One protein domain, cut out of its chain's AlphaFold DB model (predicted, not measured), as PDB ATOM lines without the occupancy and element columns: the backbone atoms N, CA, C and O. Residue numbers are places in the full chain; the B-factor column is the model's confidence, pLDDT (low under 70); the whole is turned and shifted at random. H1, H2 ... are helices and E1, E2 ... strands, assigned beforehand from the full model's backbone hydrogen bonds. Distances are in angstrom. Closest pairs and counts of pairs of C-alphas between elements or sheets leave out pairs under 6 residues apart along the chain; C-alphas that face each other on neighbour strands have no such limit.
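What this domain is: This is residues 2 to 104 of the 456 residues of an uncharacterized protein of Phytophthora infestans (strain T30-4) (UniProt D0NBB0). A small three-stranded sheet forms the middle; H2 grazes it at the edge strand E2, the first part of the long helix H5 grazes it too, and residues 91 to 104, of which 91 to 103 belong to H5, stick out as an arm. Short H1 packs on H5, and short H3 and H4 lie along the way from E2 to E3. The 103 printed residues have five named helices and three named strands, in the order H1 E1 H2 E2 H3 H4 E3 H5; the sheet runs E1, E3, E2, all antiparallel. The class is mostly helix, and the whole is compact, with a radius of gyration of the C-alphas of 14.5 A and spans of 45 by 32 by 27 A.

How they stand to each other: Start at H1, residues 2 to 5, which touches H5, residues 77 to 103, at its residues 83 to 90 alone; the closest C-alphas, of Lys 2 and Ala 86, are 4.9 A apart. E1, residues 20 to 22, is antiparallel to E3, residues 70 to 73, with N 21 and O 71 within hydrogen-bond range at 2.8 A. E2, residues 45 to 48, is E3's other antiparallel neighbour, with N 46 and O 72 at 2.8 A. H2, residues 28 to 41, is on the sheet but only grazes it; its closest C-alpha pair with E2 is Val 35 and Ala 47, 6.4 A. E1, H2 and E2 form a split strand-helix-strand unit, two strands running the same way with E3 between them, and its crossover is right-handed. H3, residues 51 to 54, and H4, residues 58 to 62, are close but not clearly touching. H5 also only grazes the sheet, with residues 79 to 87. In H2, H4 and H5 every O i to N i+4 pair is within hydrogen-bond range; H1 and H3 are too short for one.

Where its parts are: Find C-alpha 2 at (-84.628, 61.501, 36.955), where H1 begins. H2 runs 20.1 A from its first to its last C-alpha. H5 runs 39.2 A, from C-alpha 77 at (-92.079, 75.186, 43.027) to C-alpha 103 at (-81.800, 37.610, 46.975).

The domain as a whole: The C-alphas farthest apart, of Val 41 and Gly 104, are 46.3 A apart. The printed part has no cut, and the link from H1 to E1 is long, with 14 residues. Look there for low confidence: residues 10 to 19 are under 70 in pLDDT.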
ATOM      1  N   LYS A   2     -85.441  62.715  36.741       85.06
ATOM      2  CA  LYS A   2     -84.628  61.501  36.955       85.06
ATOM      3  C   LYS A   2     -83.413  61.365  36.020       85.06
ATOM      4  O   LYS A   2     -82.287  61.306  36.488       85.06
ATOM      5  N   ARG A   3     -83.614  61.464  34.695       86.75
ATOM      6  CA  ARG A   3     -82.510  61.489  33.708       86.75
ATOM      7  C   ARG A   3     -81.484  62.597  33.973       86.75
ATOM      8  O   ARG A   3     -80.305  62.390  33.743       86.75
ATOM      9  N   PHE A   4     -81.927  63.756  34.463       86.44
ATOM     10  CA  PHE A   4     -81.034  64.863  34.807       86.44
ATOM     11  C   PHE A   4     -80.166  64.524  36.031       86.44
ATOM     12  O   PHE A   4     -78.967  64.762  35.989       86.44
ATOM     13  N   LEU A   5     -80.733  63.903  37.071       84.88
ATOM     14  CA  LEU A   5     -79.978  63.435  38.242       84.88
ATOM     15  C   LEU A   5     -79.005  62.289  37.910       84.88
ATOM     16  O   LEU A   5     -77.964  62.181  38.541       84.88
ATOM     17  N   LEU A   6     -79.304  61.496  36.877       86.56
ATOM     18  CA  LEU A   6     -78.444  60.425  36.352       86.56
ATOM     19  C   LEU A   6     -77.428  60.884  35.291       86.56
ATOM     20  O   LEU A   6     -76.667  60.070  34.783       86.56
ATOM     21  N   THR A   7     -77.422  62.163  34.915       86.62
ATOM     22  CA  THR A   7     -76.425  62.705  33.980       86.62
ATOM     23  C   THR A   7     -75.408  63.510  34.785       86.62
ATOM     24  O   THR A   7     -75.845  64.345  35.586       86.62
ATOM     25  N   PRO A   8     -74.090  63.290  34.626       80.94
ATOM     26  CA  PRO A   8     -73.083  64.103  35.298       80.94
ATOM     27  C   PRO A   8     -73.210  65.562  34.852       80.94
ATOM     28  O   PRO A   8     -73.479  65.852  33.682       80.94
ATOM     29  N   VAL A   9     -73.046  66.486  35.792       80.06
ATOM     30  CA  VAL A   9     -72.991  67.920  35.489       80.06
ATOM     31  C   VAL A   9     -71.522  68.311  35.381       80.06
ATOM     32  O   VAL A   9     -70.724  67.947  36.241       80.06
ATOM     33  N   ALA A  10     -71.157  69.028  34.315       66.00
ATOM     34  CA  ALA A  10     -69.784  69.480  34.121       66.00
ATOM     35  C   ALA A  10     -69.333  70.345  35.311       66.00
ATOM     36  O   ALA A  10     -70.058  71.232  35.756       66.00
ATOM     37  N   VAL A  11     -68.126  70.077  35.812       57.75
ATOM     38  CA  VAL A  11     -67.506  70.833  36.916       57.75
ATOM     39  C   VAL A  11     -67.049  72.225  36.449       57.75
ATOM     40  O   VAL A  11     -66.811  73.100  37.275       57.75
ATOM     41  N   ASP A  12     -66.951  72.444  35.132       55.44
ATOM     42  CA  ASP A  12     -66.521  73.714  34.551       55.44
ATOM     43  C   ASP A  12     -67.613  74.795  34.723       55.44
ATOM     44  O   ASP A  12     -68.698  74.681  34.139       55.44
ATOM     45  N   PRO A  13     -67.356  75.858  35.509       51.09
ATOM     46  CA  PRO A  13     -68.337  76.903  35.799       51.09
ATOM     47  C   PRO A  13     -68.714  77.755  34.576       51.09
ATOM     48  O   PRO A  13     -69.591  78.613  34.686       51.09
ATOM     49  N   THR A  14     -68.060  77.563  33.425       48.53
ATOM     50  CA  THR A  14     -68.154  78.490  32.290       48.53
ATOM     51  C   THR A  14     -69.195  78.134  31.225       48.53
ATOM     52  O   THR A  14     -69.477  78.981  30.378       48.53
ATOM     53  N   CYS A  15     -69.840  76.959  31.261       45.66
ATOM     54  CA  CYS A  15     -70.799  76.597  30.208       45.66
ATOM     55  C   CYS A  15     -71.944  75.678  30.680       45.66
ATOM     56  O   CYS A  15     -71.833  74.455  30.672       45.66
ATOM     57  N   GLY A  16     -73.097  76.262  31.027       47.69
ATOM     58  CA  GLY A  16     -74.335  75.506  31.254       47.69
ATOM     59  C   GLY A  16     -75.578  76.392  31.449       47.69
ATOM     60  O   GLY A  16     -75.587  77.235  32.344       47.69
ATOM     61  N   PRO A  17     -76.670  76.217  30.674       48.66
ATOM     62  CA  PRO A  17     -77.821  77.117  30.704       48.66
ATOM     63  C   PRO A  17     -78.907  76.676  31.708       48.66
ATOM     64  O   PRO A  17     -80.076  76.674  31.351       48.66
ATOM     65  N   CYS A  18     -78.573  76.281  32.946       52.81
ATOM     66  CA  CYS A  18     -79.507  76.079  34.083       52.81
ATOM     67  C   CYS A  18     -78.719  75.815  35.383       52.81
ATOM     68  O   CYS A  18     -77.803  75.005  35.370       52.81
ATOM     69  N   GLY A  19     -79.112  76.447  36.499       68.00
ATOM     70  CA  GLY A  19     -78.383  76.483  37.778       68.00
ATOM     71  C   GLY A  19     -78.272  75.150  38.523       68.00
ATOM     72  O   GLY A  19     -79.015  74.903  39.471       68.00
ATOM     73  N   ALA A  20     -77.324  74.317  38.109       76.88
ATOM     74  CA  ALA A  20     -76.840  73.179  38.869       76.88
ATOM     75  C   ALA A  20     -75.323  73.296  39.029       76.88
ATOM     76  O   ALA A  20     -74.621  73.574  38.062       76.88
ATOM     77  N   TYR A  21     -74.837  73.110  40.248       85.38
ATOM     78  CA  TYR A  21     -73.430  73.212  40.608       85.38
ATOM     79  C   TYR A  21     -73.033  71.978  41.409       85.38
ATOM     80  O   TYR A  21     -73.745  71.590  42.335       85.38
ATOM     81  N   VAL A  22     -71.908  71.364  41.062       88.12
ATOM     82  CA  VAL A  22     -71.354  70.216  41.785       88.12
ATOM     83  C   VAL A  22     -70.163  70.704  42.591       88.12
ATOM     84  O   VAL A  22     -69.259  71.341  42.055       88.12
ATOM     85  N   THR A  23     -70.166  70.429  43.891       89.56
ATOM     86  CA  THR A  23     -69.070  70.845  44.771       89.56
ATOM     87  C   THR A  23     -67.781  70.069  44.478       89.56
ATOM     88  O   THR A  23     -67.782  68.994  43.870       89.56
ATOM     89  N   GLU A  24     -66.661  70.557  45.008       88.44
ATOM     90  CA  GLU A  24     -65.507  69.695  45.283       88.44
ATOM     91  C   GLU A  24     -65.880  68.554  46.265       88.44
ATOM     92  O   GLU A  24     -66.941  68.616  46.902       88.44
ATOM     93  N   PRO A  25     -65.068  67.490  46.401       88.94
ATOM     94  CA  PRO A  25     -65.320  66.420  47.365       88.94
ATOM     95  C   PRO A  25     -65.341  66.950  48.808       88.94
ATOM     96  O   PRO A  25     -64.346  67.477  49.310       88.94
ATOM     97  N   LEU A  26     -66.467  66.790  49.513       89.94
ATOM     98  CA  LEU A  26     -66.648  67.327  50.864       89.94
ATOM     99  C   LEU A  26     -66.700  66.218  51.916       89.94
ATOM    100  O   LEU A  26     -67.510  65.289  51.839       89.94
ATOM    101  N   ALA A  27     -65.887  66.383  52.964       89.94
ATOM    102  CA  ALA A  27     -65.976  65.579  54.180       89.94
ATOM    103  C   ALA A  27     -67.358  65.739  54.857       89.94
ATOM    104  O   ALA A  27     -67.990  66.792  54.705       89.94
ATOM    105  N   PRO A  28     -67.814  64.761  55.665       90.44
ATOM    106  CA  PRO A  28     -69.191  64.716  56.170       90.44
ATOM    107  C   PRO A  28     -69.617  65.976  56.927       90.44
ATOM    108  O   PRO A  28     -70.692  66.515  56.675       90.44
ATOM    109  N   PHE A  29     -68.740  66.508  57.786       91.75
ATOM    110  CA  PHE A  29     -69.005  67.744  58.525       91.75
ATOM    111  C   PHE A  29     -69.207  68.952  57.598       91.75
ATOM    112  O   PHE A  29     -70.196  69.669  57.729       91.75
ATOM    113  N   ARG A  30     -68.308  69.159  56.622       90.75
ATOM    114  CA  ARG A  30     -68.407  70.278  55.666       90.75
ATOM    115  C   ARG A  30     -69.656  70.164  54.801       90.75
ATOM    116  O   ARG A  30     -70.296  71.170  54.524       90.75
ATOM    117  N   ARG A  31     -70.028  68.941  54.422       90.94
ATOM    118  CA  ARG A  31     -71.254  68.660  53.675       90.94
ATOM    119  C   ARG A  31     -72.497  69.028  54.475       90.94
ATOM    120  O   ARG A  31     -73.362  69.734  53.971       90.94
ATOM    121  N   HIS A  32     -72.558  68.585  55.729       90.38
ATOM    122  CA  HIS A  32     -73.668  68.895  56.620       90.38
ATOM    123  C   HIS A  32     -73.796  70.407  56.849       90.38
ATOM    124  O   HIS A  32     -74.878  70.963  56.670       90.38
ATOM    125  N   ALA A  33     -72.679  71.079  57.150       93.00
ATOM    126  CA  ALA A  33     -72.631  72.528  57.326       93.00
ATOM    127  C   ALA A  33     -73.066  73.280  56.057       93.00
ATOM    128  O   ALA A  33     -73.853  74.220  56.141       93.00
ATOM    129  N   LEU A  34     -72.627  72.835  54.875       90.00
ATOM    130  CA  LEU A  34     -73.034  73.412  53.594       90.00
ATOM    131  C   LEU A  34     -74.541  73.264  53.357       90.00
ATOM    132  O   LEU A  34     -75.199  74.240  53.017       90.00
ATOM    133  N   VAL A  35     -75.106  72.071  53.565       89.38
ATOM    134  CA  VAL A  35     -76.551  71.833  53.402       89.38
ATOM    135  C   VAL A  35     -77.363  72.700  54.368       89.38
ATOM    136  O   VAL A  35     -78.375  73.273  53.969       89.38
ATOM    137  N   GLN A  36     -76.920  72.835  55.622       90.31
ATOM    138  CA  GLN A  36     -77.554  73.727  56.596       90.31
ATOM    139  C   GLN A  36     -77.481  75.196  56.159       90.31
ATOM    140  O   GLN A  36     -78.500  75.883  56.165       90.31
ATOM    141  N   TYR A  37     -76.310  75.660  55.722       91.00
ATOM    142  CA  TYR A  37     -76.109  77.031  55.258       91.00
ATOM    143  C   TYR A  37     -76.952  77.348  54.014       91.00
ATOM    144  O   TYR A  37     -77.645  78.367  53.978       91.00
ATOM    145  N   LEU A  38     -76.992  76.446  53.027       87.88
ATOM    146  CA  LEU A  38     -77.802  76.607  51.814       87.88
ATOM    147  C   LEU A  38     -79.289  76.753  52.127       87.88
ATOM    148  O   LEU A  38     -79.951  77.576  51.508       87.88
ATOM    149  N   ARG A  39     -79.810  76.035  53.130       85.81
ATOM    150  CA  ARG A  39     -81.208  76.194  53.564       85.81
ATOM    151  C   ARG A  39     -81.515  77.598  54.091       85.81
ATOM    152  O   ARG A  39     -82.660  78.026  53.985       85.81
ATOM    153  N   THR A  40     -80.523  78.300  54.645       88.25
ATOM    154  CA  THR A  40     -80.695  79.669  55.166       88.25
ATOM    155  C   THR A  40     -80.572  80.739  54.083       88.25
ATOM    156  O   THR A  40     -81.361  81.678  54.070       88.25
ATOM    157  N   VAL A  41     -79.617  80.590  53.158       87.62
ATOM    158  CA  VAL A  41     -79.302  81.619  52.150       87.62
ATOM    159  C   VAL A  41     -80.071  81.412  50.841       87.62
ATOM    160  O   VAL A  41     -80.419  82.380  50.171       87.62
ATOM    161  N   LEU A  42     -80.358  80.160  50.473       84.06
ATOM    162  CA  LEU A  42     -81.016  79.766  49.224       84.06
ATOM    163  C   LEU A  42     -82.105  78.707  49.497       84.06
ATOM    164  O   LEU A  42     -81.927  77.534  49.160       84.06
ATOM    165  N   PRO A  43     -83.261  79.091  50.071       77.38
ATOM    166  CA  PRO A  43     -84.312  78.144  50.468       77.38
ATOM    167  C   PRO A  43     -84.928  77.360  49.293       77.38
ATOM    168  O   PRO A  43     -85.476  76.271  49.483       77.38
ATOM    169  N   ASP A  44     -84.821  77.893  48.073       79.00
ATOM    170  CA  ASP A  44     -85.303  77.257  46.842       79.00
ATOM    171  C   ASP A  44     -84.269  76.332  46.173       79.00
ATOM    172  O   ASP A  44     -84.604  75.624  45.214       79.00
ATOM    173  N   ALA A  45     -83.027  76.300  46.669       84.69
ATOM    174  CA  ALA A  45     -82.003  75.374  46.204       84.69
ATOM    175  C   ALA A  45     -82.145  74.001  46.880       84.69
ATOM    176  O   ALA A  45     -82.471  73.881  48.063       84.69
ATOM    177  N   LEU A  46     -81.880  72.946  46.116       88.56
ATOM    178  CA  LEU A  46     -81.814  71.571  46.598       88.56
ATOM    179  C   LEU A  46     -80.363  71.115  46.618       88.56
ATOM    180  O   LEU A  46     -79.635  71.357  45.664       88.56
ATOM    181  N   ALA A  47     -79.963  70.440  47.687       90.44
ATOM    182  CA  ALA A  47     -78.679  69.765  47.786       90.44
ATOM    183  C   ALA A  47     -78.935  68.257  47.705       90.44
ATOM    184  O   ALA A  47     -79.600  67.713  48.584       90.44
ATOM    185  N   LEU A  48     -78.448  67.621  46.640       89.94
ATOM    186  CA  LEU A  48     -78.699  66.219  46.300       89.94
ATOM    187  C   LEU A  48     -77.367  65.455  46.236       89.94
ATOM    188  O   LEU A  48     -76.359  66.002  45.782       89.94
ATOM    189  N   ASP A  49     -77.353  64.202  46.690       88.00
ATOM    190  CA  ASP A  49     -76.187  63.308  46.595       88.00
ATOM    191  C   ASP A  49     -76.346  62.425  45.348       88.00
ATOM    192  O   ASP A  49     -76.959  61.360  45.385       88.00
ATOM    193  N   CYS A  50     -75.862  62.910  44.203       86.94
ATOM    194  CA  CYS A  50     -75.960  62.190  42.935       86.94
ATOM    195  C   CYS A  50     -74.706  61.330  42.717       86.94
ATOM    196  O   CYS A  50     -73.619  61.851  42.468       86.94
ATOM    197  N   LYS A  51     -74.851  59.998  42.743       84.44
ATOM    198  CA  LYS A  51     -73.723  59.059  42.570       84.44
ATOM    199  C   LYS A  51     -72.933  59.272  41.281       84.44
ATOM    200  O   LYS A  51     -71.714  59.142  41.293       84.44
ATOM    201  N   VAL A  52     -73.613  59.647  40.197       86.75
ATOM    202  CA  VAL A  52     -72.999  59.891  38.879       86.75
ATOM    203  C   VAL A  52     -71.961  61.013  38.887       86.75
ATOM    204  O   VAL A  52     -71.085  61.020  38.033       86.75
ATOM    205  N   ASP A  53     -72.008  61.925  39.865       87.44
ATOM    206  CA  ASP A  53     -70.991  62.973  40.028       87.44
ATOM    207  C   ASP A  53     -69.677  62.447  40.628       87.44
ATOM    208  O   ASP A  53     -68.702  63.188  40.710       87.44
ATOM    209  N   ASN A  54     -69.649  61.186  41.072       87.19
ATOM    210  CA  ASN A  54     -68.497  60.554  41.713       87.19
ATOM    211  C   ASN A  54     -68.125  59.197  41.073       87.19
ATOM    212  O   ASN A  54     -67.298  58.489  41.636       87.19
ATOM    213  N   ALA A  55     -68.755  58.802  39.956       78.81
ATOM    214  CA  ALA A  55     -68.668  57.438  39.417       78.81
ATOM    215  C   ALA A  55     -67.242  57.013  39.005       78.81
ATOM    216  O   ALA A  55     -66.900  55.847  39.178       78.81
ATOM    217  N   ASP A  56     -66.416  57.963  38.553       79.56
ATOM    218  CA  ASP A  56     -65.053  57.726  38.046       79.56
ATOM    219  C   ASP A  56     -63.957  58.395  38.913       79.56
ATOM    220  O   ASP A  56     -62.822  58.572  38.473       79.56
ATOM    221  N   ASP A  57     -64.287  58.831  40.137       81.75
ATOM    222  CA  ASP A  57     -63.368  59.577  41.011       81.75
ATOM    223  C   ASP A  57     -62.657  58.631  42.003       81.75
ATOM    224  O   ASP A  57     -63.203  58.246  43.042       81.75
ATOM    225  N   GLU A  58     -61.415  58.259  41.673       82.00
ATOM    226  CA  GLU A  58     -60.540  57.365  42.455       82.00
ATOM    227  C   GLU A  58     -60.405  57.772  43.935       82.00
ATOM    228  O   GLU A  58     -60.309  56.912  44.820       82.00
ATOM    229  N   ASP A  59     -60.437  59.073  44.242       81.00
ATOM    230  CA  ASP A  59     -60.329  59.563  45.618       81.00
ATOM    231  C   ASP A  59     -61.594  59.254  46.431       81.00
ATOM    232  O   ASP A  59     -61.518  58.947  47.628       81.00
ATOM    233  N   VAL A  60     -62.764  59.293  45.785       84.50
ATOM    234  CA  VAL A  60     -64.054  58.951  46.404       84.50
ATOM    235  C   VAL A  60     -64.201  57.442  46.557       84.50
ATOM    236  O   VAL A  60     -64.730  56.983  47.573       84.50
ATOM    237  N   VAL A  61     -63.675  56.665  45.606       83.12
ATOM    238  CA  VAL A  61     -63.601  55.199  45.704       83.12
ATOM    239  C   VAL A  61     -62.757  54.782  46.913       83.12
ATOM    240  O   VAL A  61     -63.188  53.944  47.706       83.12
ATOM    241  N   ARG A  62     -61.589  55.409  47.120       85.56
ATOM    242  CA  ARG A  62     -60.728  55.151  48.293       85.56
ATOM    243  C   ARG A  62     -61.333  55.646  49.601       85.56
ATOM    244  O   ARG A  62     -61.102  55.049  50.652       85.56
ATOM    245  N   ASN A  63     -62.064  56.758  49.563       86.69
ATOM    246  CA  ASN A  63     -62.669  57.358  50.742       86.69
ATOM    247  C   ASN A  63     -64.123  57.792  50.476       86.69
ATOM    248  O   ASN A  63     -64.375  58.961  50.160       86.69
ATOM    249  N   PRO A  64     -65.104  56.901  50.734       82.31
ATOM    250  CA  PRO A  64     -66.522  57.173  50.498       82.31
ATOM    251  C   PRO A  64     -67.090  58.360  51.286       82.31
ATOM    252  O   PRO A  64     -68.192  58.825  50.987       82.31
ATOM    253  N   TRP A  65     -66.368  58.859  52.295       84.94
ATOM    254  CA  TRP A  65     -66.742  60.041  53.070       84.94
ATOM    255  C   TRP A  65     -66.502  61.355  52.316       84.94
ATOM    256  O   TRP A  65     -67.021  62.394  52.730       84.94
ATOM    257  N   ARG A  66     -65.752  61.331  51.208       85.00
ATOM    258  CA  ARG A  66     -65.444  62.489  50.359       85.00
ATOM    259  C   ARG A  66     -66.320  62.511  49.106       85.00
ATOM    260  O   ARG A  66     -65.809  62.472  48.007       85.00
ATOM    261  N   ARG A  67     -67.643  62.584  49.246       88.44
ATOM    262  CA  ARG A  67     -68.541  62.728  48.080       88.44
ATOM    263  C   ARG A  67     -68.837  64.190  47.787       88.44
ATOM    264  O   ARG A  67     -68.813  65.034  48.691       88.44
ATOM    265  N   ARG A  68     -69.145  64.465  46.527       89.19
ATOM    266  CA  ARG A  68     -69.637  65.759  46.051       89.19
ATOM    267  C   ARG A  68     -71.132  65.898  46.322       89.19
ATOM    268  O   ARG A  68     -71.841  64.908  46.466       89.19
ATOM    269  N   VAL A  69     -71.608  67.136  46.388       90.25
ATOM    270  CA  VAL A  69     -73.036  67.455  46.471       90.25
ATOM    271  C   VAL A  69     -73.433  68.241  45.239       90.25
ATOM    272  O   VAL A  69     -72.774  69.219  44.882       90.25
ATOM    273  N   ARG A  70     -74.541  67.843  44.621       91.06
ATOM    274  CA  ARG A  70     -75.162  68.582  43.534       91.06
ATOM    275  C   ARG A  70     -76.158  69.581  44.104       91.06
ATOM    276  O   ARG A  70     -77.196  69.212  44.647       91.06
ATOM    277  N   ILE A  71     -75.847  70.858  43.961       90.06
ATOM    278  CA  ILE A  71     -76.719  71.968  44.327       90.06
ATOM    279  C   ILE A  71     -77.523  72.359  43.092       90.06
ATOM    280  O   ILE A  71     -76.946  72.726  42.076       90.06
ATOM    281  N   VAL A  72     -78.850  72.301  43.164       88.81
ATOM    282  CA  VAL A  72     -79.751  72.628  42.055       88.81
ATOM    283  C   VAL A  72     -80.689  73.753  42.472       88.81
ATOM    284  O   VAL A  72     -81.521  73.581  43.361       88.81
ATOM    285  N   ALA A  73     -80.590  74.901  41.809       86.06
ATOM    286  CA  ALA A  73     -81.522  76.009  41.963       86.06
ATOM    287  C   ALA A  73     -82.775  75.752  41.111       86.06
ATOM    288  O   ALA A  73     -82.736  75.786  39.877       86.06
ATOM    289  N   ALA A  74     -83.905  75.475  41.762       81.94
ATOM    290  CA  ALA A  74     -85.164  75.270  41.056       81.94
ATOM    291  C   ALA A  74     -85.738  76.610  40.565       81.94
ATOM    292  O   ALA A  74     -85.849  77.564  41.327       81.94
ATOM    293  N   ARG A  75     -86.183  76.675  39.303       82.31
ATOM    294  CA  ARG A  75     -86.800  77.885  38.723       82.31
ATOM    295  C   ARG A  75     -88.233  78.121  39.204       82.31
ATOM    296  O   ARG A  75     -88.765  79.213  39.050       82.31
ATOM    297  N   CYS A  76     -88.891  77.087  39.731       85.38
ATOM    298  CA  CYS A  76     -90.242  77.178  40.275       85.38
ATOM    299  C   CYS A  76     -90.551  76.034  41.253       85.38
ATOM    300  O   CYS A  76     -89.928  74.967  41.220       85.38
ATOM    301  N   ARG A  77     -91.603  76.208  42.071       86.12
ATOM    302  CA  ARG A  77     -92.079  75.186  43.027       86.12
ATOM    303  C   ARG A  77     -92.386  73.836  42.367       86.12
ATOM    304  O   ARG A  77     -92.130  72.795  42.967       86.12
ATOM    305  N   ARG A  78     -92.911  73.835  41.135       87.75
ATOM    306  CA  ARG A  78     -93.208  72.605  40.380       87.75
ATOM    307  C   ARG A  78     -91.931  71.843  40.022       87.75
ATOM    308  O   ARG A  78     -91.892  70.632  40.205       87.75
ATOM    309  N   GLN A  79     -90.889  72.542  39.569       85.12
ATOM    310  CA  GLN A  79     -89.592  71.930  39.269       85.12
ATOM    311  C   GLN A  79     -88.931  71.386  40.538       85.12
ATOM    312  O   GLN A  79     -88.438  70.264  40.522       85.12
ATOM    313  N   ARG A  80     -88.991  72.134  41.650       85.81
ATOM    314  CA  ARG A  80     -88.486  71.681  42.954       85.81
ATOM    315  C   ARG A  80     -89.151  70.375  43.392       85.81
ATOM    316  O   ARG A  80     -88.458  69.422  43.717       85.81
ATOM    317  N   ARG A  81     -90.488  70.306  43.353       89.88
ATOM    318  CA  ARG A  81     -91.237  69.073  43.668       89.88
ATOM    319  C   ARG A  81     -90.853  67.920  42.739       89.88
ATOM    320  O   ARG A  81     -90.643  66.816  43.211       89.88
ATOM    321  N   ALA A  82     -90.715  68.182  41.439       89.56
ATOM    322  CA  ALA A  82     -90.322  67.163  40.468       89.56
ATOM    323  C   ALA A  82     -88.875  66.660  40.648       89.56
ATOM    324  O   ALA A  82     -88.586  65.534  40.255       89.56
ATOM    325  N   LEU A  83     -87.970  67.480  41.194       88.62
ATOM    326  CA  LEU A  83     -86.608  67.074  41.550       88.62
ATOM    327  C   LEU A  83     -86.595  66.208  42.811       88.62
ATOM    328  O   LEU A  83     -85.977  65.156  42.778       88.62
ATOM    329  N   VAL A  84     -87.323  66.605  43.860       90.69
ATOM    330  CA  VAL A  84     -87.451  65.811  45.099       90.69
ATOM    331  C   VAL A  84     -88.062  64.439  44.809       90.69
ATOM    332  O   VAL A  84     -87.464  63.432  45.154       90.69
ATOM    333  N   LEU A  85     -89.178  64.383  44.073       93.75
ATOM    334  CA  LEU A  85     -89.794  63.107  43.681       93.75
ATOM    335  C   LEU A  85     -88.858  62.238  42.829       93.75
ATOM    336  O   LEU A  85     -88.910  61.017  42.900       93.75
ATOM    337  N   ALA A  86     -88.028  62.854  41.983       91.31
ATOM    338  CA  ALA A  86     -87.072  62.109  41.174       91.31
ATOM    339  C   ALA A  86     -85.899  61.564  42.002       91.31
ATOM    340  O   ALA A  86     -85.387  60.507  41.654       91.31
ATOM    341  N   ASP A  87     -85.477  62.283  43.042       90.88
ATOM    342  CA  ASP A  87     -84.446  61.858  43.992       90.88
ATOM    343  C   ASP A  87     -84.949  60.695  44.862       90.88
ATOM    344  O   ASP A  87     -84.302  59.655  44.925       90.88
ATOM    345  N   GLU A  88     -86.167  60.812  45.405       93.25
ATOM    346  CA  GLU A  88     -86.856  59.737  46.137       93.25
ATOM    347  C   GLU A  88     -86.992  58.469  45.277       93.25
ATOM    348  O   GLU A  88     -86.593  57.389  45.696       93.25
ATOM    349  N   GLN A  89     -87.448  58.601  44.023       93.12
ATOM    350  CA  GLN A  89     -87.546  57.468  43.092       93.12
ATOM    351  C   GLN A  89     -86.200  56.804  42.782       93.12
ATOM    352  O   GLN A  89     -86.162  55.607  42.510       93.12
ATOM    353  N   LEU A  90     -85.105  57.571  42.743       91.38
ATOM    354  CA  LEU A  90     -83.773  57.001  42.543       91.38
ATOM    355  C   LEU A  90     -83.313  56.242  43.783       91.38
ATOM    356  O   LEU A  90     -82.799  55.139  43.644       91.38
ATOM    357  N   ALA A  91     -83.542  56.790  44.978       89.88
ATOM    358  CA  ALA A  91     -83.250  56.091  46.225       89.88
ATOM    359  C   ALA A  91     -84.044  54.776  46.338       89.88
ATOM    360  O   ALA A  91     -83.470  53.741  46.676       89.88
ATOM    361  N   ASP A  92     -85.331  54.789  45.980       92.56
ATOM    362  CA  ASP A  92     -86.178  53.592  45.960       92.56
ATOM    363  C   ASP A  92     -85.674  52.545  44.956       92.56
ATOM    364  O   ASP A  92     -85.604  51.355  45.275       92.56
ATOM    365  N   ASP A  93     -85.281  52.970  43.751       91.31
ATOM    366  CA  ASP A  93     -84.711  52.073  42.741       91.31
ATOM    367  C   ASP A  93     -83.393  51.448  43.196       91.31
ATOM    368  O   ASP A  93     -83.184  50.255  42.987       91.31
ATOM    369  N   GLU A  94     -82.524  52.224  43.844       88.81
ATOM    370  CA  GLU A  94     -81.266  51.728  44.397       88.81
ATOM    371  C   GLU A  94     -81.496  50.707  45.513       88.81
ATOM    372  O   GLU A  94     -80.816  49.680  45.567       88.81
ATOM    373  N   ILE A  95     -82.467  50.960  46.397       90.19
ATOM    374  CA  ILE A  95     -82.876  50.001  47.429       90.19
ATOM    375  C   ILE A  95     -83.420  48.735  46.768       90.19
ATOM    376  O   ILE A  95     -83.059  47.631  47.173       90.19
ATOM    377  N   ARG A  96     -84.249  48.867  45.727       89.06
ATOM    378  CA  ARG A  96     -84.808  47.730  44.988       89.06
ATOM    379  C   ARG A  96     -83.719  46.903  44.313       89.06
ATOM    380  O   ARG A  96     -83.730  45.684  44.437       89.06
ATOM    381  N   GLU A  97     -82.782  47.542  43.621       88.56
ATOM    382  CA  GLU A  97     -81.659  46.880  42.954       88.56
ATOM    383  C   GLU A  97     -80.746  46.176  43.962       88.56
ATOM    384  O   GLU A  97     -80.388  45.014  43.767       88.56
ATOM    385  N   ARG A  98     -80.447  46.831  45.090       89.50
ATOM    386  CA  ARG A  98     -79.712  46.218  46.199       89.50
ATOM    387  C   ARG A  98     -80.457  45.019  46.781       89.50
ATOM    388  O   ARG A  98     -79.848  43.989  47.027       89.50
ATOM    389  N   ASN A  99     -81.759  45.128  47.016       87.12
ATOM    390  CA  ASN A  99     -82.540  44.015  47.551       87.12
ATOM    391  C   ASN A  99     -82.552  42.837  46.569       87.12
ATOM    392  O   ASN A  99     -82.358  41.701  46.987       87.12
ATOM    393  N   LEU A 100     -82.702  43.103  45.268       87.25
ATOM    394  CA  LEU A 100     -82.625  42.075  44.229       87.25
ATOM    395  C   LEU A 100     -81.248  41.401  44.180       87.25
ATOM    396  O   LEU A 100     -81.182  40.183  44.039       87.25
ATOM    397  N   SER A 101     -80.158  42.158  44.341       87.19
ATOM    398  CA  SER A 101     -78.812  41.573  44.383       87.19
ATOM    399  C   SER A 101     -78.561  40.742  45.645       87.19
ATOM    400  O   SER A 101     -77.802  39.776  45.591       87.19
ATOM    401  N   LEU A 102     -79.240  41.052  46.756       89.56
ATOM    402  CA  LEU A 102     -79.177  40.283  48.002       89.56
ATOM    403  C   LEU A 102     -79.979  38.971  47.965       89.56
ATOM    404  O   LEU A 102     -79.615  38.043  48.684       89.56
ATOM    405  N   ILE A 103     -81.033  38.864  47.143       88.81
ATOM    406  CA  ILE A 103     -81.800  37.610  46.975       88.81
ATOM    407  C   ILE A 103     -80.895  36.496  46.425       88.81
ATOM    408  O   ILE A 103     -80.981  35.346  46.860       88.81
ATOM    409  N   GLY A 104     -80.008  36.830  45.482       89.94
ATOM    410  CA  GLY A 104     -79.009  35.905  44.951       89.94
ATOM    411  C   GLY A 104     -79.621  34.622  44.376       89.94
ATOM    412  O   GLY A 104     -80.520  34.663  43.536       89.94
TER     413      GLY A 104